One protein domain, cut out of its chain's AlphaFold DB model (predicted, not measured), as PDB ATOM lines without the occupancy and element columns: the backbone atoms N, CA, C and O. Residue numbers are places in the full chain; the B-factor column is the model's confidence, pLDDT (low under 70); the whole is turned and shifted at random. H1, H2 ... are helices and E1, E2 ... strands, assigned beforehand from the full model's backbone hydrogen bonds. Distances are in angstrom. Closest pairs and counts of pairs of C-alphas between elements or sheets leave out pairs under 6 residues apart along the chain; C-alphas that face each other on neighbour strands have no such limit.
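AT A GLANCE: This is residues 10 to 78, 368 to 383 and 393 to 453 of the 473 residues of the protein "Hypothetical protein" of Chlamydomonas chlamydogama (UniProt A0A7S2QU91). A strongly twisted sheet of five strands curls round one long helix, H2, and these make the body. H1 and the loop of residues 409 to 420 lie toward one end of the long axis, while the short helix H3, reached by a tail after E5, lies at the other end. The printed part has 146 residues; along the chain come the named helices H1 and H2, then the five named strands E1 to E5, then the third named helix, H3; the sheet is branched, with the antiparallel neighbour pairs E1 and E3, E2 and E3, E3 and E4, and E4 and E5, and the class is mixed, helices and strands. The whole is loose, with a radius of gyration of the C-alphas of 21.1 A, and elongated, spanning 70 by 45 by 26 A.

IN THESE COORDINATES: H1, residues 10 to 23, begins with C-alpha 10 at (-50.548, -16.885, -3.495) and is 19.2 A long. H2, residues 30 to 58, is the longest helix, 42.0 A from first to last C-alpha. E1 is residues 63 to 68 and E2 residues 75 to 78. E3, residues 368 to 378, is 29.4 A long, beginning at C-alpha 368, (-33.258, -14.505, -10.720). E4, residues 396 to 408, is 34.1 A long, and E5, residues 421 to 435, is 35.4 A long. H3, residues 443 to 451, ends at C-alpha 451, (-13.001, 27.044, -30.926). E3, E4 and E5 bend by 55, 56 and 69 degrees at residues 371, 400 and 432.

HOW THE PARTS SIT: E3 has three neighbours: E1, beside its residues 374 to 378, and E2, beside 368 to 370, are on one side, and E4 is on the other side. N 65 and O 376 of E1 and E3 are 2.8 A apart, N 75 and O 370 of E2 and E3 2.8 A, and N 371 and O 401 of E3 and E4 3.0 A, each within hydrogen-bond range. E4 and E5 form a hairpin, with N 402 and O 428 at 2.8 A. H2 is on the sheet, which curls round its residues 41 to 56; its closest C-alphas to E5 are those of Thr 51 and Pro 426, 5.5 A apart. To E1 the closest are those of Lys 49 and Leu 66, 7.2 A apart. H1 and H2 are near each other, their closest C-alphas 8.1 A apart. H1 and H3 are not on the sheet. In H1, H2 and H3 every O i to N i+4 pair is within hydrogen-bond range.

THE WHOLE: The two C-alphas farthest apart, those of Gly 415 and Gly 452, are 74.1 A apart. Residues 79 to 367 are not printed, with 5.7 A between C-alphas 78 and 368; residues 384 to 392 are not printed either, with 12.2 A between C-alphas 383 and 393. The link from E4 to E5 is long; in it residues 412 to 413 pair with 416 to 417, antiparallel. The mean pLDDT of the printed part is 75.7; 46 residues are under 70, among them residues 10 to 28 and 437 to 453.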
ATOM      1  N   THR A  10     -49.709 -17.540  -2.483       47.69
ATOM      2  CA  THR A  10     -50.548 -16.885  -3.495       47.69
ATOM      3  C   THR A  10     -49.822 -16.593  -4.805       47.69
ATOM      4  O   THR A  10     -50.491 -16.532  -5.823       47.69
ATOM      5  N   PHE A  11     -48.490 -16.504  -4.851       44.75
ATOM      6  CA  PHE A  11     -47.779 -16.192  -6.103       44.75
ATOM      7  C   PHE A  11     -47.803 -17.342  -7.119       44.75
ATOM      8  O   PHE A  11     -48.192 -17.142  -8.270       44.75
ATOM      9  N   ALA A  12     -47.456 -18.560  -6.694       43.50
ATOM     10  CA  ALA A  12     -47.540 -19.744  -7.551       43.50
ATOM     11  C   ALA A  12     -48.998 -20.198  -7.740       43.50
ATOM     12  O   ALA A  12     -49.397 -20.556  -8.847       43.50
ATOM     13  N   ALA A  13     -49.823 -20.110  -6.687       42.44
ATOM     14  CA  ALA A  13     -51.220 -20.527  -6.748       42.44
ATOM     15  C   ALA A  13     -52.103 -19.588  -7.586       42.44
ATOM     16  O   ALA A  13     -52.953 -20.100  -8.307       42.44
ATOM     17  N   LEU A  14     -51.915 -18.253  -7.570       48.59
ATOM     18  CA  LEU A  14     -52.664 -17.362  -8.476       48.59
ATOM     19  C   LEU A  14     -52.229 -17.546  -9.927       48.59
ATOM     20  O   LEU A  14     -53.088 -17.589 -10.800       48.59
ATOM     21  N   ALA A  15     -50.926 -17.668 -10.199       49.69
ATOM     22  CA  ALA A  15     -50.443 -17.878 -11.562       49.69
ATOM     23  C   ALA A  15     -50.968 -19.210 -12.139       49.69
ATOM     24  O   ALA A  15     -51.475 -19.243 -13.264       49.69
ATOM     25  N   CYS A  16     -50.950 -20.287 -11.343       44.12
ATOM     26  CA  CYS A  16     -51.555 -21.569 -11.710       44.12
ATOM     27  C   CYS A  16     -53.088 -21.507 -11.809       44.12
ATOM     28  O   CYS A  16     -53.645 -22.103 -12.727       44.12
ATOM     29  N   ALA A  17     -53.778 -20.777 -10.925       46.34
ATOM     30  CA  ALA A  17     -55.233 -20.618 -10.975       46.34
ATOM     31  C   ALA A  17     -55.686 -19.816 -12.205       46.34
ATOM     32  O   ALA A  17     -56.657 -20.195 -12.856       46.34
ATOM     33  N   CYS A  18     -54.963 -18.762 -12.591       49.09
ATOM     34  CA  CYS A  18     -55.241 -18.000 -13.809       49.09
ATOM     35  C   CYS A  18     -55.010 -18.826 -15.080       49.09
ATOM     36  O   CYS A  18     -55.817 -18.748 -16.003       49.09
ATOM     37  N   LEU A  19     -53.967 -19.663 -15.121       46.56
ATOM     38  CA  LEU A  19     -53.729 -20.585 -16.240       46.56
ATOM     39  C   LEU A  19     -54.743 -21.740 -16.281       46.56
ATOM     40  O   LEU A  19     -55.141 -22.165 -17.365       46.56
ATOM     41  N   ALA A  20     -55.204 -22.225 -15.124       47.94
ATOM     42  CA  ALA A  20     -56.284 -23.208 -15.042       47.94
ATOM     43  C   ALA A  20     -57.620 -22.622 -15.529       47.94
ATOM     44  O   ALA A  20     -58.325 -23.276 -16.291       47.94
ATOM     45  N   LEU A  21     -57.931 -21.371 -15.173       44.22
ATOM     46  CA  LEU A  21     -59.120 -20.657 -15.651       44.22
ATOM     47  C   LEU A  21     -59.043 -20.340 -17.154       44.22
ATOM     48  O   LEU A  21     -60.027 -20.535 -17.866       44.22
ATOM     49  N   ALA A  22     -57.861 -19.965 -17.661       46.19
ATOM     50  CA  ALA A  22     -57.629 -19.743 -19.089       46.19
ATOM     51  C   ALA A  22     -57.788 -21.027 -19.929       46.19
ATOM     52  O   ALA A  22     -58.281 -20.964 -21.052       46.19
ATOM     53  N   ARG A  23     -57.447 -22.209 -19.385       44.72
ATOM     54  CA  ARG A  23     -57.704 -23.509 -20.043       44.72
ATOM     55  C   ARG A  23     -59.183 -23.899 -20.090       44.72
ATOM     56  O   ARG A  23     -59.554 -24.705 -20.935       44.72
ATOM     57  N   ILE A  24     -60.022 -23.337 -19.219       47.31
ATOM     58  CA  ILE A  24     -61.469 -23.622 -19.155       47.31
ATOM     59  C   ILE A  24     -62.268 -22.637 -20.044       47.31
ATOM     60  O   ILE A  24     -63.496 -22.596 -20.009       47.31
ATOM     61  N   GLY A  25     -61.593 -21.823 -20.867       39.53
ATOM     62  CA  GLY A  25     -62.246 -20.885 -21.790       39.53
ATOM     63  C   GLY A  25     -63.031 -19.770 -21.094       39.53
ATOM     64  O   GLY A  25     -63.806 -19.069 -21.736       39.53
ATOM     65  N   HIS A  26     -62.843 -19.598 -19.783       52.31
ATOM     66  CA  HIS A  26     -63.443 -18.509 -19.029       52.31
ATOM     67  C   HIS A  26     -62.451 -17.351 -18.987       52.31
ATOM     68  O   HIS A  26     -61.322 -17.502 -18.517       52.31
ATOM     69  N   SER A  27     -62.873 -16.184 -19.477       58.62
ATOM     70  CA  SER A  27     -62.128 -14.941 -19.291       58.62
ATOM     71  C   SER A  27     -61.892 -14.747 -17.795       58.62
ATOM     72  O   SER A  27     -62.852 -14.605 -17.032       58.62
ATOM     73  N   ALA A  28     -60.630 -14.772 -17.364       60.69
ATOM     74  CA  ALA A  28     -60.297 -14.412 -15.995       60.69
ATOM     75  C   ALA A  28     -60.863 -13.005 -15.709       60.69
ATOM     76  O   ALA A  28     -60.785 -12.140 -16.589       60.69
ATOM     77  N   PRO A  29     -61.444 -12.756 -14.523       79.69
ATOM     78  CA  PRO A  29     -61.974 -11.442 -14.192       79.69
ATOM     79  C   PRO A  29     -60.869 -10.392 -14.334       79.69
ATOM     80  O   PRO A  29     -59.750 -10.612 -13.862       79.69
ATOM     81  N   LEU A  30     -61.183  -9.248 -14.950       77.00
ATOM     82  CA  LEU A  30     -60.255  -8.122 -15.130       77.00
ATOM     83  C   LEU A  30     -59.578  -7.722 -13.800       77.00
ATOM     84  O   LEU A  30     -58.403  -7.364 -13.770       77.00
ATOM     85  N   ASP A  31     -60.297  -7.880 -12.689       77.94
ATOM     86  CA  ASP A  31     -59.820  -7.618 -11.329       77.94
ATOM     87  C   ASP A  31     -58.632  -8.497 -10.919       77.94
ATOM     88  O   ASP A  31     -57.710  -8.029 -10.250       77.94
ATOM     89  N   VAL A  32     -58.604  -9.763 -11.351       77.88
ATOM     90  CA  VAL A  32     -57.493 -10.679 -11.056       77.88
ATOM     91  C   VAL A  32     -56.248 -10.264 -11.833       77.88
ATOM     92  O   VAL A  32     -55.149 -10.268 -11.282       77.88
ATOM     93  N   PHE A  33     -56.415  -9.840 -13.089       75.69
ATOM     94  CA  PHE A  33     -55.311  -9.344 -13.909       75.69
ATOM     95  C   PHE A  33     -54.733  -8.033 -13.356       75.69
ATOM     96  O   PHE A  33     -53.518  -7.894 -13.235       75.69
ATOM     97  N   ASN A  34     -55.593  -7.104 -12.932       79.56
ATOM     98  CA  ASN A  34     -55.172  -5.854 -12.297       79.56
ATOM     99  C   ASN A  34     -54.434  -6.098 -10.972       79.56
ATOM    100  O   ASN A  34     -53.415  -5.460 -10.712       79.56
ATOM    101  N   SER A  35     -54.911  -7.056 -10.171       81.31
ATOM    102  CA  SER A  35     -54.255  -7.487  -8.931       81.31
ATOM    103  C   SER A  35     -52.886  -8.132  -9.187       81.31
ATOM    104  O   SER A  35     -51.922  -7.873  -8.475       81.31
ATOM    105  N   LEU A  36     -52.752  -8.938 -10.243       78.62
ATOM    106  CA  LEU A  36     -51.464  -9.523 -10.619       78.62
ATOM    107  C   LEU A  36     -50.473  -8.464 -11.111       78.62
ATOM    108  O   LEU A  36     -49.307  -8.491 -10.722       78.62
ATOM    109  N   ASN A  37     -50.926  -7.513 -11.926       81.75
ATOM    110  CA  ASN A  37     -50.072  -6.435 -12.421       81.75
ATOM    111  C   ASN A  37     -49.576  -5.521 -11.301       81.75
ATOM    112  O   ASN A  37     -48.414  -5.119 -11.329       81.75
ATOM    113  N   SER A  38     -50.416  -5.201 -10.310       86.06
ATOM    114  CA  SER A  38     -49.972  -4.406  -9.159       86.06
ATOM    115  C   SER A  38     -48.911  -5.149  -8.352       86.06
ATOM    116  O   SER A  38     -47.878  -4.575  -8.024       86.06
ATOM    117  N   VAL A  39     -49.099  -6.451  -8.137       85.69
ATOM    118  CA  VAL A  39     -48.127  -7.299  -7.445       85.69
ATOM    119  C   VAL A  39     -46.784  -7.362  -8.187       85.69
ATOM    120  O   VAL A  39     -45.733  -7.189  -7.568       85.69
ATOM    121  N   TRP A  40     -46.786  -7.564  -9.510       86.56
ATOM    122  CA  TRP A  40     -45.551  -7.565 -10.307       86.56
ATOM    123  C   TRP A  40     -44.865  -6.203 -10.332       86.56
ATOM    124  O   TRP A  40     -43.637  -6.135 -10.281       86.56
ATOM    125  N   LYS A  41     -45.646  -5.121 -10.346       89.81
ATOM    126  CA  LYS A  41     -45.128  -3.758 -10.240       89.81
ATOM    127  C   LYS A  41     -44.433  -3.522  -8.902       89.81
ATOM    128  O   LYS A  41     -43.326  -2.993  -8.896       89.81
ATOM    129  N   ASP A  42     -45.022  -3.974  -7.799       89.50
ATOM    130  CA  ASP A  42     -44.434  -3.842  -6.462       89.50
ATOM    131  C   ASP A  42     -43.137  -4.661  -6.320       89.50
ATOM    132  O   ASP A  42     -42.161  -4.197  -5.722       89.50
ATOM    133  N   VAL A  43     -43.101  -5.867  -6.899       88.81
ATOM    134  CA  VAL A  43     -41.904  -6.729  -6.951       88.81
ATOM    135  C   VAL A  43     -40.788  -6.066  -7.760       88.81
ATOM    136  O   VAL A  43     -39.661  -5.940  -7.272       88.81
ATOM    137  N   ALA A  44     -41.104  -5.601  -8.970       90.69
ATOM    138  CA  ALA A  44     -40.154  -4.955  -9.869       90.69
ATOM    139  C   ALA A  44     -39.600  -3.650  -9.274       90.69
ATOM    140  O   ALA A  44     -38.389  -3.430  -9.282       90.69
ATOM    141  N   ASP A  45     -40.458  -2.823  -8.675       93.38
ATOM    142  CA  ASP A  45     -40.069  -1.579  -8.005       93.38
ATOM    143  C   ASP A  45     -39.190  -1.842  -6.770       93.38
ATOM    144  O   ASP A  45     -38.163  -1.188  -6.574       93.38
ATOM    145  N   SER A  46     -39.519  -2.857  -5.963       92.62
ATOM    146  CA  SER A  46     -38.700  -3.257  -4.809       92.62
ATOM    147  C   SER A  46     -37.298  -3.715  -5.226       92.62
ATOM    148  O   SER A  46     -36.302  -3.311  -4.616       92.62
ATOM    149  N   ALA A  47     -37.200  -4.520  -6.287       91.00
ATOM    150  CA  ALA A  47     -35.921  -4.965  -6.829       91.00
ATOM    151  C   ALA A  47     -35.125  -3.815  -7.460       91.00
ATOM    152  O   ALA A  47     -33.919  -3.697  -7.227       91.00
ATOM    153  N   ALA A  48     -35.782  -2.924  -8.205       93.00
ATOM    154  CA  ALA A  48     -35.150  -1.751  -8.800       93.00
ATOM    155  C   ALA A  48     -34.624  -0.786  -7.730       93.00
ATOM    156  O   ALA A  48     -33.499  -0.301  -7.839       93.00
ATOM    157  N   LYS A  49     -35.363  -0.573  -6.635       94.62
ATOM    158  CA  LYS A  49     -34.904   0.213  -5.476       94.62
ATOM    159  C   LYS A  49     -33.683  -0.406  -4.799       94.62
ATOM    160  O   LYS A  49     -32.735   0.317  -4.483       94.62
ATOM    161  N   ALA A  50     -33.676  -1.726  -4.594       91.69
ATOM    162  CA  ALA A  50     -32.518  -2.437  -4.047       91.69
ATOM    163  C   ALA A  50     -31.289  -2.295  -4.962       91.69
ATOM    164  O   ALA A  50     -30.184  -2.021  -4.492       91.69
ATOM    165  N   THR A  51     -31.506  -2.386  -6.273       90.31
ATOM    166  CA  THR A  51     -30.457  -2.230  -7.284       90.31
ATOM    167  C   THR A  51     -29.928  -0.797  -7.336       90.31
ATOM    168  O   THR A  51     -28.721  -0.579  -7.285       90.31
ATOM    169  N   LEU A  52     -30.810   0.205  -7.331       91.75
ATOM    170  CA  LEU A  52     -30.436   1.617  -7.303       91.75
ATOM    171  C   LEU A  52     -29.631   1.965  -6.045       91.75
ATOM    172  O   LEU A  52     -28.683   2.747  -6.117       91.75
ATOM    173  N   LYS A  53     -29.975   1.371  -4.894       93.38
ATOM    174  CA  LYS A  53     -29.193   1.508  -3.659       93.38
ATOM    175  C   LYS A  53     -27.764   0.984  -3.841       93.38
ATOM    176  O   LYS A  53     -26.832   1.650  -3.399       93.38
ATOM    177  N   ALA A  54     -27.591  -0.151  -4.518       88.69
ATOM    178  CA  ALA A  54     -26.272  -0.702  -4.823       88.69
ATOM    179  C   ALA A  54     -25.495   0.150  -5.840       88.69
ATOM    180  O   ALA A  54     -24.310   0.392  -5.640       88.69
ATOM    181  N   ILE A  55     -26.140   0.685  -6.883       87.50
ATOM    182  CA  ILE A  55     -25.482   1.613  -7.824       87.50
ATOM    183  C   ILE A  55     -24.956   2.841  -7.069       87.50
ATOM    184  O   ILE A  55     -23.794   3.217  -7.222       87.50
ATOM    185  N   LYS A  56     -25.793   3.443  -6.211       90.12
ATOM    186  CA  LYS A  56     -25.436   4.628  -5.413       90.12
ATOM    187  C   LYS A  56     -24.263   4.388  -4.469       90.12
ATOM    188  O   LYS A  56     -23.486   5.306  -4.250       90.12
ATOM    189  N   SER A  57     -24.117   3.183  -3.914       89.31
ATOM    190  CA  SER A  57     -22.969   2.873  -3.054       89.31
ATOM    191  C   SER A  57     -21.659   2.709  -3.832       89.31
ATOM    192  O   SER A  57     -20.595   2.789  -3.230       89.31
ATOM    193  N   HIS A  58     -21.722   2.460  -5.145       84.25
ATOM    194  CA  HIS A  58     -20.547   2.207  -5.987       84.25
ATOM    195  C   HIS A  58     -20.105   3.411  -6.819       84.25
ATOM    196  O   HIS A  58     -18.933   3.511  -7.167       84.25
ATOM    197  N   THR A  59     -21.018   4.327  -7.132       83.50
ATOM    198  CA  THR A  59     -20.724   5.511  -7.945       83.50
ATOM    199  C   THR A  59     -20.683   6.749  -7.058       83.50
ATOM    200  O   THR A  59     -21.696   7.160  -6.493       83.50
ATOM    201  N   GLN A  60     -19.500   7.344  -6.922       79.19
ATOM    202  CA  GLN A  60     -19.325   8.609  -6.214       79.19
ATOM    203  C   GLN A  60     -19.832   9.750  -7.109       79.19
ATOM    204  O   GLN A  60     -19.286   9.976  -8.183       79.19
ATOM    205  N   GLY A  61     -20.881  10.456  -6.678       67.00
ATOM    206  CA  GLY A  61     -21.375  11.670  -7.340       67.00
ATOM    207  C   GLY A  61     -22.613  11.458  -8.220       67.00
ATOM    208  O   GLY A  61     -22.575  10.765  -9.233       67.00
ATOM    209  N   GLY A  62     -23.723  12.091  -7.823       74.88
ATOM    210  CA  GLY A  62     -24.980  12.152  -8.576       74.88
ATOM    211  C   GLY A  62     -26.188  11.624  -7.796       74.88
ATOM    212  O   GLY A  62     -26.221  10.470  -7.354       74.88
ATOM    213  N   VAL A  63     -27.224  12.453  -7.642       85.44
ATOM    214  CA  VAL A  63     -28.497  12.022  -7.048       85.44
ATOM    215  C   VAL A  63     -29.285  11.281  -8.118       85.44
ATOM    216  O   VAL A  63     -29.941  11.884  -8.958       85.44
ATOM    217  N   ARG A  64     -29.236   9.949  -8.093       89.31
ATOM    218  CA  ARG A  64     -30.037   9.114  -9.000       89.31
ATOM    219  C   ARG A  64     -31.429   8.828  -8.433       89.31
ATOM    220  O   ARG A  64     -31.562   8.482  -7.254       89.31
ATOM    221  N   GLN A  65     -32.463   8.936  -9.256       92.19
ATOM    222  CA  GLN A  65     -33.855   8.648  -8.901       92.19
ATOM    223  C   GLN A  65     -34.433   7.632  -9.891       92.19
ATOM    224  O   GLN A  65     -34.255   7.771 -11.097       92.19
ATOM    225  N   LEU A  66     -35.091   6.590  -9.375       93.62
ATOM    226  CA  LEU A  66     -35.809   5.617 -10.200       93.62
ATOM    227  C   LEU A  66     -37.048   6.302 -10.793       93.62
ATOM    228  O   LEU A  66     -37.841   6.860 -10.038       93.62
ATOM    229  N   GLU A  67     -37.201   6.264 -12.114       93.38
ATOM    230  CA  GLU A  67     -38.370   6.805 -12.817       93.38
ATOM    231  C   GLU A  67     -39.417   5.718 -13.045       93.38
ATOM    232  O   GLU A  67     -40.570   5.869 -12.648       93.38
ATOM    233  N   THR A  68     -39.023   4.608 -13.668       94.19
ATOM    234  CA  THR A  68     -39.934   3.496 -13.950       94.19
ATOM    235  C   THR A  68     -39.178   2.193 -14.203       94.19
ATOM    236  O   THR A  68     -37.974   2.190 -14.469       94.19
ATOM    237  N   VAL A  69     -39.904   1.081 -14.126       94.12
ATOM    238  CA  VAL A  69     -39.453  -0.260 -14.504       94.12
ATOM    239  C   VAL A  69     -40.437  -0.777 -15.556       94.12
ATOM    240  O   VAL A  69     -41.573  -1.100 -15.197       94.12
ATOM    241  N   PRO A  70     -40.062  -0.808 -16.847       91.81
ATOM    242  CA  PRO A  70     -40.920  -1.337 -17.902       91.81
ATOM    243  C   PRO A  70     -41.189  -2.828 -17.656       91.81
ATOM    244  O   PRO A  70     -40.274  -3.651 -17.728       91.81
ATOM    245  N   LEU A  71     -42.433  -3.192 -17.335       88.88
ATOM    246  CA  LEU A  71     -42.796  -4.573 -16.984       88.88
ATOM    247  C   LEU A  71     -42.630  -5.537 -18.164       88.88
ATOM    248  O   LEU A  71     -42.402  -6.724 -17.964       88.88
ATOM    249  N   GLU A  72     -42.674  -5.031 -19.393       89.44
ATOM    250  CA  GLU A  72     -42.388  -5.776 -20.617       89.44
ATOM    251  C   GLU A  72     -40.933  -6.261 -20.715       89.44
ATOM    252  O   GLU A  72     -40.646  -7.203 -21.454       89.44
ATOM    253  N   SER A  73     -40.014  -5.637 -19.971       88.81
ATOM    254  CA  SER A  73     -38.612  -6.058 -19.879       88.81
ATOM    255  C   SER A  73     -38.376  -7.112 -18.793       88.81
ATOM    256  O   SER A  73     -37.306  -7.718 -18.753       88.81
ATOM    257  N   LEU A  74     -39.364  -7.330 -17.916       89.62
ATOM    258  CA  LEU A  74     -39.247  -8.205 -16.763       89.62
ATOM    259  C   LEU A  74     -39.180  -9.670 -17.198       89.62
ATOM    260  O   LEU A  74     -40.110 -10.215 -17.793       89.62
ATOM    261  N   GLN A  75     -38.091 -10.335 -16.838       87.56
ATOM    262  CA  GLN A  75     -37.880 -11.756 -17.056       87.56
ATOM    263  C   GLN A  75     -37.526 -12.412 -15.729       87.56
ATOM    264  O   GLN A  75     -36.548 -12.045 -15.083       87.56
ATOM    265  N   VAL A  76     -38.311 -13.407 -15.322       84.12
ATOM    266  CA  VAL A  76     -38.007 -14.237 -14.151       84.12
ATOM    267  C   VAL A  76     -37.547 -15.598 -14.636       84.12
ATOM    268  O   VAL A  76     -38.252 -16.278 -15.384       84.12
ATOM    269  N   PHE A  77     -36.372 -16.009 -14.188       82.94
ATOM    270  CA  PHE A  77     -35.770 -17.281 -14.550       82.94
ATOM    271  C   PHE A  77     -35.124 -17.924 -13.324       82.94
ATOM    272  O   PHE A  77     -34.943 -17.299 -12.279       82.94
ATOM    273  N   ILE A  78     -34.821 -19.213 -13.430       81.12
ATOM    274  CA  ILE A  78     -33.941 -19.869 -12.472       81.12
ATOM    275  C   ILE A  78     -32.596 -19.998 -13.157       81.12
ATOM    276  O   ILE A  78     -32.537 -20.411 -14.311       81.12
ATOM    277  N   MET A 368     -33.790 -15.750 -10.198       87.88
ATOM    278  CA  MET A 368     -33.258 -14.505 -10.720       87.88
ATOM    279  C   MET A 368     -34.334 -13.742 -11.473       87.88
ATOM    280  O   MET A 368     -35.278 -14.310 -12.025       87.88
ATOM    281  N   MET A 369     -34.169 -12.430 -11.477       89.75
ATOM    282  CA  MET A 369     -35.022 -11.497 -12.178       89.75
ATOM    283  C   MET A 369     -34.140 -10.550 -12.977       89.75
ATOM    284  O   MET A 369     -33.312  -9.859 -12.388       89.75
ATOM    285  N   ALA A 370     -34.310 -10.535 -14.294       90.38
ATOM    286  CA  ALA A 370     -33.718  -9.544 -15.177       90.38
ATOM    287  C   ALA A 370     -34.780  -8.520 -15.575       90.38
ATOM    288  O   ALA A 370     -35.920  -8.887 -15.850       90.38
ATOM    289  N   PHE A 371     -34.427  -7.242 -15.575       93.81
ATOM    290  CA  PHE A 371     -35.305  -6.168 -16.030       93.81
ATOM    291  C   PHE A 371     -34.490  -4.949 -16.440       93.81
ATOM    292  O   PHE A 371     -33.356  -4.750 -15.999       93.81
ATOM    293  N   GLU A 372     -35.097  -4.107 -17.266       95.00
ATOM    294  CA  GLU A 372     -34.610  -2.759 -17.508       95.00
ATOM    295  C   GLU A 372     -35.208  -1.806 -16.470       95.00
ATOM    296  O   GLU A 372     -36.358  -1.945 -16.061       95.00
ATOM    297  N   MET A 373     -34.441  -0.816 -16.032       94.56
ATOM    298  CA  MET A 373     -34.938   0.279 -15.211       94.56
ATOM    299  C   MET A 373     -34.497   1.619 -15.778       94.56
ATOM    300  O   MET A 373     -33.378   1.790 -16.264       94.56
ATOM    301  N   HIS A 374     -35.406   2.578 -15.699       94.62
ATOM    302  CA  HIS A 374     -35.205   3.951 -16.119       94.62
ATOM    303  C   HIS A 374     -34.802   4.770 -14.902       94.62
ATOM    304  O   HIS A 374     -35.546   4.858 -13.922       94.62
ATOM    305  N   VAL A 375     -33.605   5.345 -14.943       92.38
ATOM    306  CA  VAL A 375     -33.010   6.082 -13.833       92.38
ATOM    307  C   VAL A 375     -32.667   7.481 -14.310       92.38
ATOM    308  O   VAL A 375     -31.919   7.651 -15.267       92.38
ATOM    309  N   ARG A 376     -33.170   8.495 -13.613       90.88
ATOM    310  CA  ARG A 376     -32.766   9.879 -13.843       90.88
ATOM    311  C   ARG A 376     -31.606  10.240 -12.941       90.88
ATOM    312  O   ARG A 376     -31.706  10.110 -11.720       90.88
ATOM    313  N   SER A 377     -30.512  10.703 -13.530       85.75
ATOM    314  CA  SER A 377     -29.385  11.242 -12.772       85.75
ATOM    315  C   SER A 377     -29.565  12.748 -12.616       85.75
ATOM    316  O   SER A 377     -29.652  13.456 -13.612       85.75
ATOM    317  N   ARG A 378     -29.641  13.259 -11.383       80.25
ATOM    318  CA  ARG A 378     -29.466  14.691 -11.125       80.25
ATOM    319  C   ARG A 378     -27.993  14.936 -10.838       80.25
ATOM    320  O   ARG A 378     -27.478  14.510  -9.797       80.25
ATOM    321  N   VAL A 379     -27.329  15.627 -11.752       68.44
ATOM    322  CA  VAL A 379     -26.030  16.230 -11.468       68.44
ATOM    323  C   VAL A 379     -26.342  17.556 -10.796       68.44
ATOM    324  O   VAL A 379     -26.890  18.454 -11.427       68.44
ATOM    325  N   HIS A 380     -26.081  17.655  -9.492       63.28
ATOM    326  CA  HIS A 380     -26.168  18.947  -8.825       63.28
ATOM    327  C   HIS A 380     -24.988  19.778  -9.319       63.28
ATOM    328  O   HIS A 380     -23.870  19.636  -8.833       63.28
ATOM    329  N   THR A 381     -25.231  20.548 -10.371       63.66
ATOM    330  CA  THR A 381     -24.278  21.539 -10.848       63.66
ATOM    331  C   THR A 381     -24.709  22.838 -10.199       63.66
ATOM    332  O   THR A 381     -25.763  23.374 -10.543       63.66
ATOM    333  N   GLU A 382     -23.948  23.299  -9.208       65.00
ATOM    334  CA  GLU A 382     -24.095  24.652  -8.676       65.00
ATOM    335  C   GLU A 382     -23.725  25.621  -9.804       65.00
ATOM    336  O   GLU A 382     -22.557  25.929 -10.035       65.00
ATOM    337  N   LEU A 383     -24.721  26.003 -10.599       62.50
ATOM    338  CA  LEU A 383     -24.548  26.988 -11.654       62.50
ATOM    339  C   LEU A 383     -24.532  28.393 -11.035       62.50
ATOM    340  O   LEU A 383     -25.253  28.638 -10.063       62.50
ATOM    341  N   GLU A 393     -31.633  19.645 -16.066       63.44
ATOM    342  CA  GLU A 393     -31.555  18.552 -17.032       63.44
ATOM    343  C   GLU A 393     -31.126  17.272 -16.314       63.44
ATOM    344  O   GLU A 393     -30.040  17.154 -15.746       63.44
ATOM    345  N   THR A 394     -32.031  16.299 -16.313       76.44
ATOM    346  CA  THR A 394     -31.841  15.010 -15.658       76.44
ATOM    347  C   THR A 394     -31.759  13.938 -16.733       76.44
ATOM    348  O   THR A 394     -32.808  13.459 -17.173       76.44
ATOM    349  N   PRO A 395     -30.551  13.587 -17.225       82.50
ATOM    350  CA  PRO A 395     -30.413  12.580 -18.267       82.50
ATOM    351  C   PRO A 395     -31.083  11.275 -17.842       82.50
ATOM    352  O   PRO A 395     -30.959  10.834 -16.691       82.50
ATOM    353  N   LEU A 396     -31.799  10.677 -18.792       88.44
ATOM    354  CA  LEU A 396     -32.467   9.400 -18.620       88.44
ATOM    355  C   LEU A 396     -31.479   8.281 -18.944       88.44
ATOM    356  O   LEU A 396     -31.102   8.067 -20.096       88.44
ATOM    357  N   GLU A 397     -31.070   7.541 -17.928       91.12
ATOM    358  CA  GLU A 397     -30.237   6.357 -18.068       91.12
ATOM    359  C   GLU A 397     -31.119   5.102 -18.073       91.12
ATOM    360  O   GLU A 397     -31.935   4.898 -17.174       91.12
ATOM    361  N   VAL A 398     -30.934   4.232 -19.064       92.06
ATOM    362  CA  VAL A 398     -31.528   2.891 -19.077       92.06
ATOM    363  C   VAL A 398     -30.492   1.909 -18.569       92.06
ATOM    364  O   VAL A 398     -29.424   1.748 -19.169       92.06
ATOM    365  N   TRP A 399     -30.822   1.243 -17.473       93.00
ATOM    366  CA  TRP A 399     -29.995   0.230 -16.839       93.00
ATOM    367  C   TRP A 399     -30.635  -1.138 -17.006       93.00
ATOM    368  O   TRP A 399     -31.833  -1.285 -16.821       93.00
ATOM    369  N   GLU A 400     -29.831  -2.136 -17.327       92.31
ATOM    370  CA  GLU A 400     -30.198  -3.544 -17.275       92.31
ATOM    371  C   GLU A 400     -29.708  -4.109 -15.944       92.31
ATOM    372  O   GLU A 400     -28.544  -3.928 -15.580       92.31
ATOM    373  N   ALA A 401     -30.597  -4.751 -15.196       90.50
ATOM    374  CA  ALA A 401     -30.289  -5.301 -13.889       90.50
ATOM    375  C   ALA A 401     -30.711  -6.758 -13.794       90.50
ATOM    376  O   ALA A 401     -31.826  -7.111 -14.164       90.50
ATOM    377  N   VAL A 402     -29.824  -7.573 -13.234       89.69
ATOM    378  CA  VAL A 402     -30.073  -8.959 -12.851       89.69
ATOM    379  C   VAL A 402     -30.001  -9.043 -11.336       89.69
ATOM    380  O   VAL A 402     -29.004  -8.672 -10.718       89.69
ATOM    381  N   VAL A 403     -31.074  -9.528 -10.726       89.88
ATOM    382  CA  VAL A 403     -31.270  -9.531  -9.279       89.88
ATOM    383  C   VAL A 403     -31.619 -10.937  -8.815       89.88
ATOM    384  O   VAL A 403     -32.524 -11.571  -9.349       89.88
ATOM    385  N   GLN A 404     -30.926 -11.422  -7.788       90.19
ATOM    386  CA  GLN A 404     -31.280 -12.649  -7.090       90.19
ATOM    387  C   GLN A 404     -32.446 -12.388  -6.134       90.19
ATOM    388  O   GLN A 404     -32.420 -11.440  -5.345       90.19
ATOM    389  N   ILE A 405     -33.433 -13.277  -6.164       89.69
ATOM    390  CA  ILE A 405     -34.554 -13.291  -5.231       89.69
ATOM    391  C   ILE A 405     -34.212 -14.267  -4.098       89.69
ATOM    392  O   ILE A 405     -34.147 -15.481  -4.297       89.69
ATOM    393  N   GLU A 406     -33.961 -13.731  -2.906       88.44
ATOM    394  CA  GLU A 406     -33.763 -14.494  -1.673       88.44
ATOM    395  C   GLU A 406     -35.068 -14.512  -0.874       88.44
ATOM    396  O   GLU A 406     -35.539 -13.482  -0.396       88.44
ATOM    397  N   GLU A 407     -35.653 -15.695  -0.711       83.94
ATOM    398  CA  GLU A 407     -36.819 -15.891   0.146       83.94
ATOM    399  C   GLU A 407     -36.351 -16.306   1.533       83.94
ATOM    400  O   GLU A 407     -35.758 -17.369   1.718       83.94
ATOM    401  N   THR A 408     -36.623 -15.457   2.520       79.88
ATOM    402  CA  THR A 408     -36.461 -15.842   3.918       79.88
ATOM    403  C   THR A 408     -37.755 -16.525   4.345       79.88
ATOM    404  O   THR A 408     -38.806 -15.865   4.330       79.88
ATOM    405  N   PRO A 409     -37.724 -17.825   4.700       75.06
ATOM    406  CA  PRO A 409     -38.921 -18.515   5.154       75.06
ATOM    407  C   PRO A 409     -39.510 -17.777   6.355       75.06
ATOM    408  O   PRO A 409     -38.788 -17.165   7.141       75.06
ATOM    409  N   ALA A 410     -40.836 -17.818   6.471       76.12
ATOM    410  CA  ALA A 410     -41.573 -17.239   7.585       76.12
ATOM    411  C   ALA A 410     -41.051 -17.809   8.915       76.12
ATOM    412  O   ALA A 410     -41.427 -18.907   9.324       76.12
ATOM    413  N   GLY A 411     -40.156 -17.071   9.569       71.69
ATOM    414  CA  GLY A 411     -39.671 -17.405  10.899       71.69
ATOM    415  C   GLY A 411     -40.766 -17.196  11.942       71.69
ATOM    416  O   GLY A 411     -41.681 -16.385  11.766       71.69
ATOM    417  N   LEU A 412     -40.661 -17.921  13.052       63.25
ATOM    418  CA  LEU A 412     -41.446 -17.636  14.248       63.25
ATOM    419  C   LEU A 412     -40.813 -16.431  14.950       63.25
ATOM    420  O   LEU A 412     -39.783 -16.571  15.604       63.25
ATOM    421  N   VAL A 413     -41.420 -15.254  14.806       68.81
ATOM    422  CA  VAL A 413     -41.088 -14.080  15.626       68.81
ATOM    423  C   VAL A 413     -42.081 -14.088  16.784       68.81
ATOM    424  O   VAL A 413     -43.292 -14.073  16.561       68.81
ATOM    425  N   ASP A 414     -41.584 -14.224  18.013       77.56
ATOM    426  CA  ASP A 414     -42.400 -14.329  19.234       77.56
ATOM    427  C   ASP A 414     -43.457 -15.451  19.193       77.56
ATOM    428  O   ASP A 414     -44.605 -15.285  19.612       77.56
ATOM    429  N   GLY A 415     -43.100 -16.606  18.620       74.25
ATOM    430  CA  GLY A 415     -44.001 -17.761  18.518       74.25
ATOM    431  C   GLY A 415     -45.176 -17.576  17.547       74.25
ATOM    432  O   GLY A 415     -46.018 -18.468  17.430       74.25
ATOM    433  N   LYS A 416     -45.240 -16.454  16.815       71.00
ATOM    434  CA  LYS A 416     -46.202 -16.230  15.732       71.00
ATOM    435  C   LYS A 416     -45.496 -16.341  14.380       71.00
ATOM    436  O   LYS A 416     -44.376 -15.853  14.238       71.00
ATOM    437  N   PRO A 417     -46.127 -16.974  13.376       66.12
ATOM    438  CA  PRO A 417     -45.567 -17.013  12.033       66.12
ATOM    439  C   PRO A 417     -45.495 -15.581  11.498       66.12
ATOM    440  O   PRO A 417     -46.528 -14.945  11.270       66.12
ATOM    441  N   GLY A 418     -44.277 -15.061  11.350       73.94
ATOM    442  CA  GLY A 418     -44.041 -13.780  10.700       73.94
ATOM    443  C   GLY A 418     -44.308 -13.884   9.195       73.94
ATOM    444  O   GLY A 418     -44.262 -14.981   8.635       73.94
ATOM    445  N   PRO A 419     -44.600 -12.772   8.499       76.62
ATOM    446  CA  PRO A 419     -44.606 -12.787   7.044       76.62
ATOM    447  C   PRO A 419     -43.201 -13.156   6.547       76.62
ATOM    448  O   PRO A 419     -42.209 -12.594   7.013       76.62
ATOM    449  N   GLY A 420     -43.107 -14.107   5.611       79.31
ATOM    450  CA  GLY A 420     -41.855 -14.346   4.892       79.31
ATOM    451  C   GLY A 420     -41.384 -13.042   4.245       79.31
ATOM    452  O   GLY A 420     -42.209 -12.251   3.782       79.31
ATOM    453  N   SER A 421     -40.076 -12.792   4.250       86.25
ATOM    454  CA  SER A 421     -39.510 -11.594   3.622       86.25
ATOM    455  C   SER A 421     -38.775 -11.979   2.347       86.25
ATOM    456  O   SER A 421     -38.059 -12.981   2.305       86.25
ATOM    457  N   ILE A 422     -38.984 -11.190   1.295       88.56
ATOM    458  CA  ILE A 422     -38.264 -11.323   0.031       88.56
ATOM    459  C   ILE A 422     -37.170 -10.263   0.028       88.56
ATOM    460  O   ILE A 422     -37.441  -9.074   0.198       88.56
ATOM    461  N   LYS A 423     -35.931 -10.703  -0.158       91.88
ATOM    462  CA  LYS A 423     -34.760  -9.845  -0.275       91.88
ATOM    463  C   LYS A 423     -34.234  -9.919  -1.703       91.88
ATOM    464  O   LYS A 423     -34.068 -10.993  -2.267       91.88
ATOM    465  N   TYR A 424     -33.952  -8.754  -2.267       91.75
ATOM    466  CA  TYR A 424     -33.433  -8.604  -3.619       91.75
ATOM    467  C   TYR A 424     -31.940  -8.289  -3.542       91.75
ATOM    468  O   TYR A 424     -31.555  -7.259  -2.984       91.75
ATOM    469  N   VAL A 425     -31.100  -9.185  -4.058       90.62
ATOM    470  CA  VAL A 425     -29.642  -9.011  -4.086       90.62
ATOM    471  C   VAL A 425     -29.220  -8.752  -5.532       90.62
ATOM    472  O   VAL A 425     -29.314  -9.669  -6.345       90.62
ATOM    473  N   PRO A 426     -28.797  -7.528  -5.889       88.94
ATOM    474  CA  PRO A 426     -28.335  -7.252  -7.244       88.94
ATOM    475  C   PRO A 426     -27.078  -8.074  -7.539       88.94
ATOM    476  O   PRO A 426     -26.144  -8.081  -6.739       88.94
ATOM    477  N   LEU A 427     -27.091  -8.788  -8.664       84.88
ATOM    478  CA  LEU A 427     -25.985  -9.624  -9.134       84.88
ATOM    479  C   LEU A 427     -25.176  -8.903 -10.213       84.88
ATOM    480  O   LEU A 427     -23.963  -8.804 -10.093       84.88
ATOM    481  N   ASN A 428     -25.854  -8.366 -11.229       86.31
ATOM    482  CA  ASN A 428     -25.232  -7.593 -12.300       86.31
ATOM    483  C   ASN A 428     -26.091  -6.371 -12.614       86.31
ATOM    484  O   ASN A 428     -27.321  -6.444 -12.598       86.31
ATOM    485  N   VAL A 429     -25.442  -5.239 -12.871       87.94
ATOM    486  CA  VAL A 429     -26.112  -3.997 -13.232       87.94
ATOM    487  C   VAL A 429     -25.289  -3.264 -14.275       87.94
ATOM    488  O   VAL A 429     -24.219  -2.738 -13.988       87.94
ATOM    489  N   ARG A 430     -25.818  -3.170 -15.490       90.00
ATOM    490  CA  ARG A 430     -25.130  -2.551 -16.619       90.00
ATOM    491  C   ARG A 430     -25.920  -1.365 -17.143       90.00
ATOM    492  O   ARG A 430     -27.119  -1.462 -17.387       90.00
ATOM    493  N   ARG A 431     -25.243  -0.246 -17.402       90.19
ATOM    494  CA  ARG A 431     -25.856   0.879 -18.113       90.19
ATOM    495  C   ARG A 431     -25.945   0.538 -19.600       90.19
ATOM    496  O   ARG A 431     -24.927   0.343 -20.262       90.19
ATOM    497  N   LYS A 432     -27.167   0.432 -20.122       89.69
ATOM    498  CA  LYS A 432     -27.449   0.036 -21.506       89.69
ATOM    499  C   LYS A 432     -27.449   1.234 -22.445       89.69
ATOM    500  O   LYS A 432     -26.879   1.162 -23.532       89.69
ATOM    501  N   ARG A 433     -28.112   2.325 -22.045       88.44
ATOM    502  CA  ARG A 433     -28.239   3.560 -22.836       88.44
ATOM    503  C   ARG A 433     -28.279   4.779 -21.926       88.44
ATOM    504  O   ARG A 433     -28.759   4.695 -20.800       88.44
ATOM    505  N   VAL A 434     -27.816   5.907 -22.445       87.12
ATOM    506  CA  VAL A 434     -28.000   7.225 -21.834       87.12
ATOM    507  C   VAL A 434     -28.675   8.097 -22.874       87.12
ATOM    508  O   VAL A 434     -28.117   8.337 -23.943       87.12
ATOM    509  N   TYR A 435     -29.887   8.538 -22.576       82.31
ATOM    510  CA  TYR A 435     -30.564   9.566 -23.340       82.31
ATOM    511  C   TYR A 435     -30.256  10.898 -22.659       82.31
ATOM    512  O   TYR A 435     -30.867  11.267 -21.654       82.31
ATOM    513  N   GLY A 436     -29.252  11.594 -23.190       70.75
ATOM    514  CA  GLY A 436     -29.173  13.036 -23.004       70.75
ATOM    515  C   GLY A 436     -30.284  13.675 -23.831       70.75
ATOM    516  O   GLY A 436     -30.560  13.214 -24.942       70.75
ATOM    517  N   ASN A 437     -30.926  14.722 -23.316       57.84
ATOM    518  CA  ASN A 437     -31.685  15.596 -24.200       57.84
ATOM    519  C   ASN A 437     -30.706  16.079 -25.273       57.84
ATOM    520  O   ASN A 437     -29.660  16.639 -24.960       57.84
ATOM    521  N   THR A 438     -31.021  15.844 -26.543       45.25
ATOM    522  CA  THR A 438     -30.207  16.200 -27.717       45.25
ATOM    523  C   THR A 438     -30.064  17.717 -27.936       45.25
ATOM    524  O   THR A 438     -29.838  18.162 -29.056       45.25
ATOM    525  N   LEU A 439     -30.207  18.521 -26.879       46.81
ATOM    526  CA  LEU A 439     -30.110  19.977 -26.886       46.81
ATOM    527  C   LEU A 439     -29.234  20.552 -25.762       46.81
ATOM    528  O   LEU A 439     -29.163  21.771 -25.647       46.81
ATOM    529  N   SER A 440     -28.502  19.746 -24.987       43.41
ATOM    530  CA  SER A 440     -27.378  20.287 -24.211       43.41
ATOM    531  C   SER A 440     -26.117  20.275 -25.067       43.41
ATOM    532  O   SER A 440     -25.362  19.305 -25.124       43.41
ATOM    533  N   ILE A 441     -25.869  21.397 -25.744       48.09
ATOM    534  CA  ILE A 441     -24.501  21.749 -26.114       48.09
ATOM    535  C   ILE A 441     -23.778  21.914 -24.770       48.09
ATOM    536  O   ILE A 441     -24.086  22.847 -24.035       48.09
ATOM    537  N   SER A 442     -22.905  20.977 -24.380       47.53
ATOM    538  CA  SER A 442     -22.145  21.137 -23.127       47.53
ATOM    539  C   SER A 442     -21.379  22.461 -23.173       47.53
ATOM    540  O   SER A 442     -20.964  22.850 -24.259       47.53
ATOM    541  N   ASP A 443     -21.131  23.148 -22.054       48.78
ATOM    542  CA  ASP A 443     -20.374  24.418 -22.080       48.78
ATOM    543  C   ASP A 443     -19.022  24.273 -22.788       48.78
ATOM    544  O   ASP A 443     -18.581  25.173 -23.496       48.78
ATOM    545  N   LYS A 444     -18.404  23.090 -22.679       45.88
ATOM    546  CA  LYS A 444     -17.199  22.720 -23.423       45.88
ATOM    547  C   LYS A 444     -17.457  22.492 -24.903       45.88
ATOM    548  O   LYS A 444     -16.618  22.858 -25.690       45.88
ATOM    549  N   SER A 445     -18.599  21.933 -25.287       50.06
ATOM    550  CA  SER A 445     -19.038  21.821 -26.682       50.06
ATOM    551  C   SER A 445     -19.434  23.174 -27.265       50.06
ATOM    552  O   SER A 445     -19.216  23.375 -28.445       50.06
ATOM    553  N   VAL A 446     -19.979  24.107 -26.478       56.69
ATOM    554  CA  VAL A 446     -20.220  25.493 -26.905       56.69
ATOM    555  C   VAL A 446     -18.868  26.158 -27.134       56.69
ATOM    556  O   VAL A 446     -18.658  26.743 -28.189       56.69
ATOM    557  N   LEU A 447     -17.928  26.000 -26.194       51.31
ATOM    558  CA  LEU A 447     -16.553  26.485 -26.319       51.31
ATOM    559  C   LEU A 447     -15.796  25.821 -27.472       51.31
ATOM    560  O   LEU A 447     -15.171  26.528 -28.235       51.31
ATOM    561  N   ASP A 448     -15.884  24.510 -27.659       49.47
ATOM    562  CA  ASP A 448     -15.184  23.742 -28.695       49.47
ATOM    563  C   ASP A 448     -15.834  23.908 -30.076       49.47
ATOM    564  O   ASP A 448     -15.140  23.863 -31.086       49.47
ATOM    565  N   VAL A 449     -17.145  24.163 -30.152       54.12
ATOM    566  CA  VAL A 449     -17.822  24.624 -31.379       54.12
ATOM    567  C   VAL A 449     -17.439  26.073 -31.681       54.12
ATOM    568  O   VAL A 449     -17.243  26.409 -32.846       54.12
ATOM    569  N   MET A 450     -17.257  26.918 -30.660       52.91
ATOM    570  CA  MET A 450     -16.689  28.260 -30.828       52.91
ATOM    571  C   MET A 450     -15.184  28.246 -31.148       52.91
ATOM    572  O   MET A 450     -14.701  29.175 -31.789       52.91
ATOM    573  N   LEU A 451     -14.451  27.203 -30.746       59.38
ATOM    574  CA  LEU A 451     -13.001  27.044 -30.926       59.38
ATOM    575  C   LEU A 451     -12.624  26.062 -32.057       59.38
ATOM    576  O   LEU A 451     -11.441  25.897 -32.346       59.38
ATOM    577  N   GLY A 452     -13.600  25.447 -32.733       43.59
ATOM    578  CA  GLY A 452     -13.420  24.678 -33.970       43.59
ATOM    579  C   GLY A 452     -12.948  23.219 -33.855       43.59
ATOM    580  O   GLY A 452     -12.458  22.696 -34.851       43.59
ATOM    581  N   ASN A 453     -13.097  22.532 -32.716       50.34
ATOM    582  CA  ASN A 453     -12.614  21.150 -32.543       50.34
ATOM    583  C   ASN A 453     -13.710  20.201 -32.031       50.34
ATOM    584  O   ASN A 453     -13.989  20.161 -30.839       50.34
TER     585      ASN A 453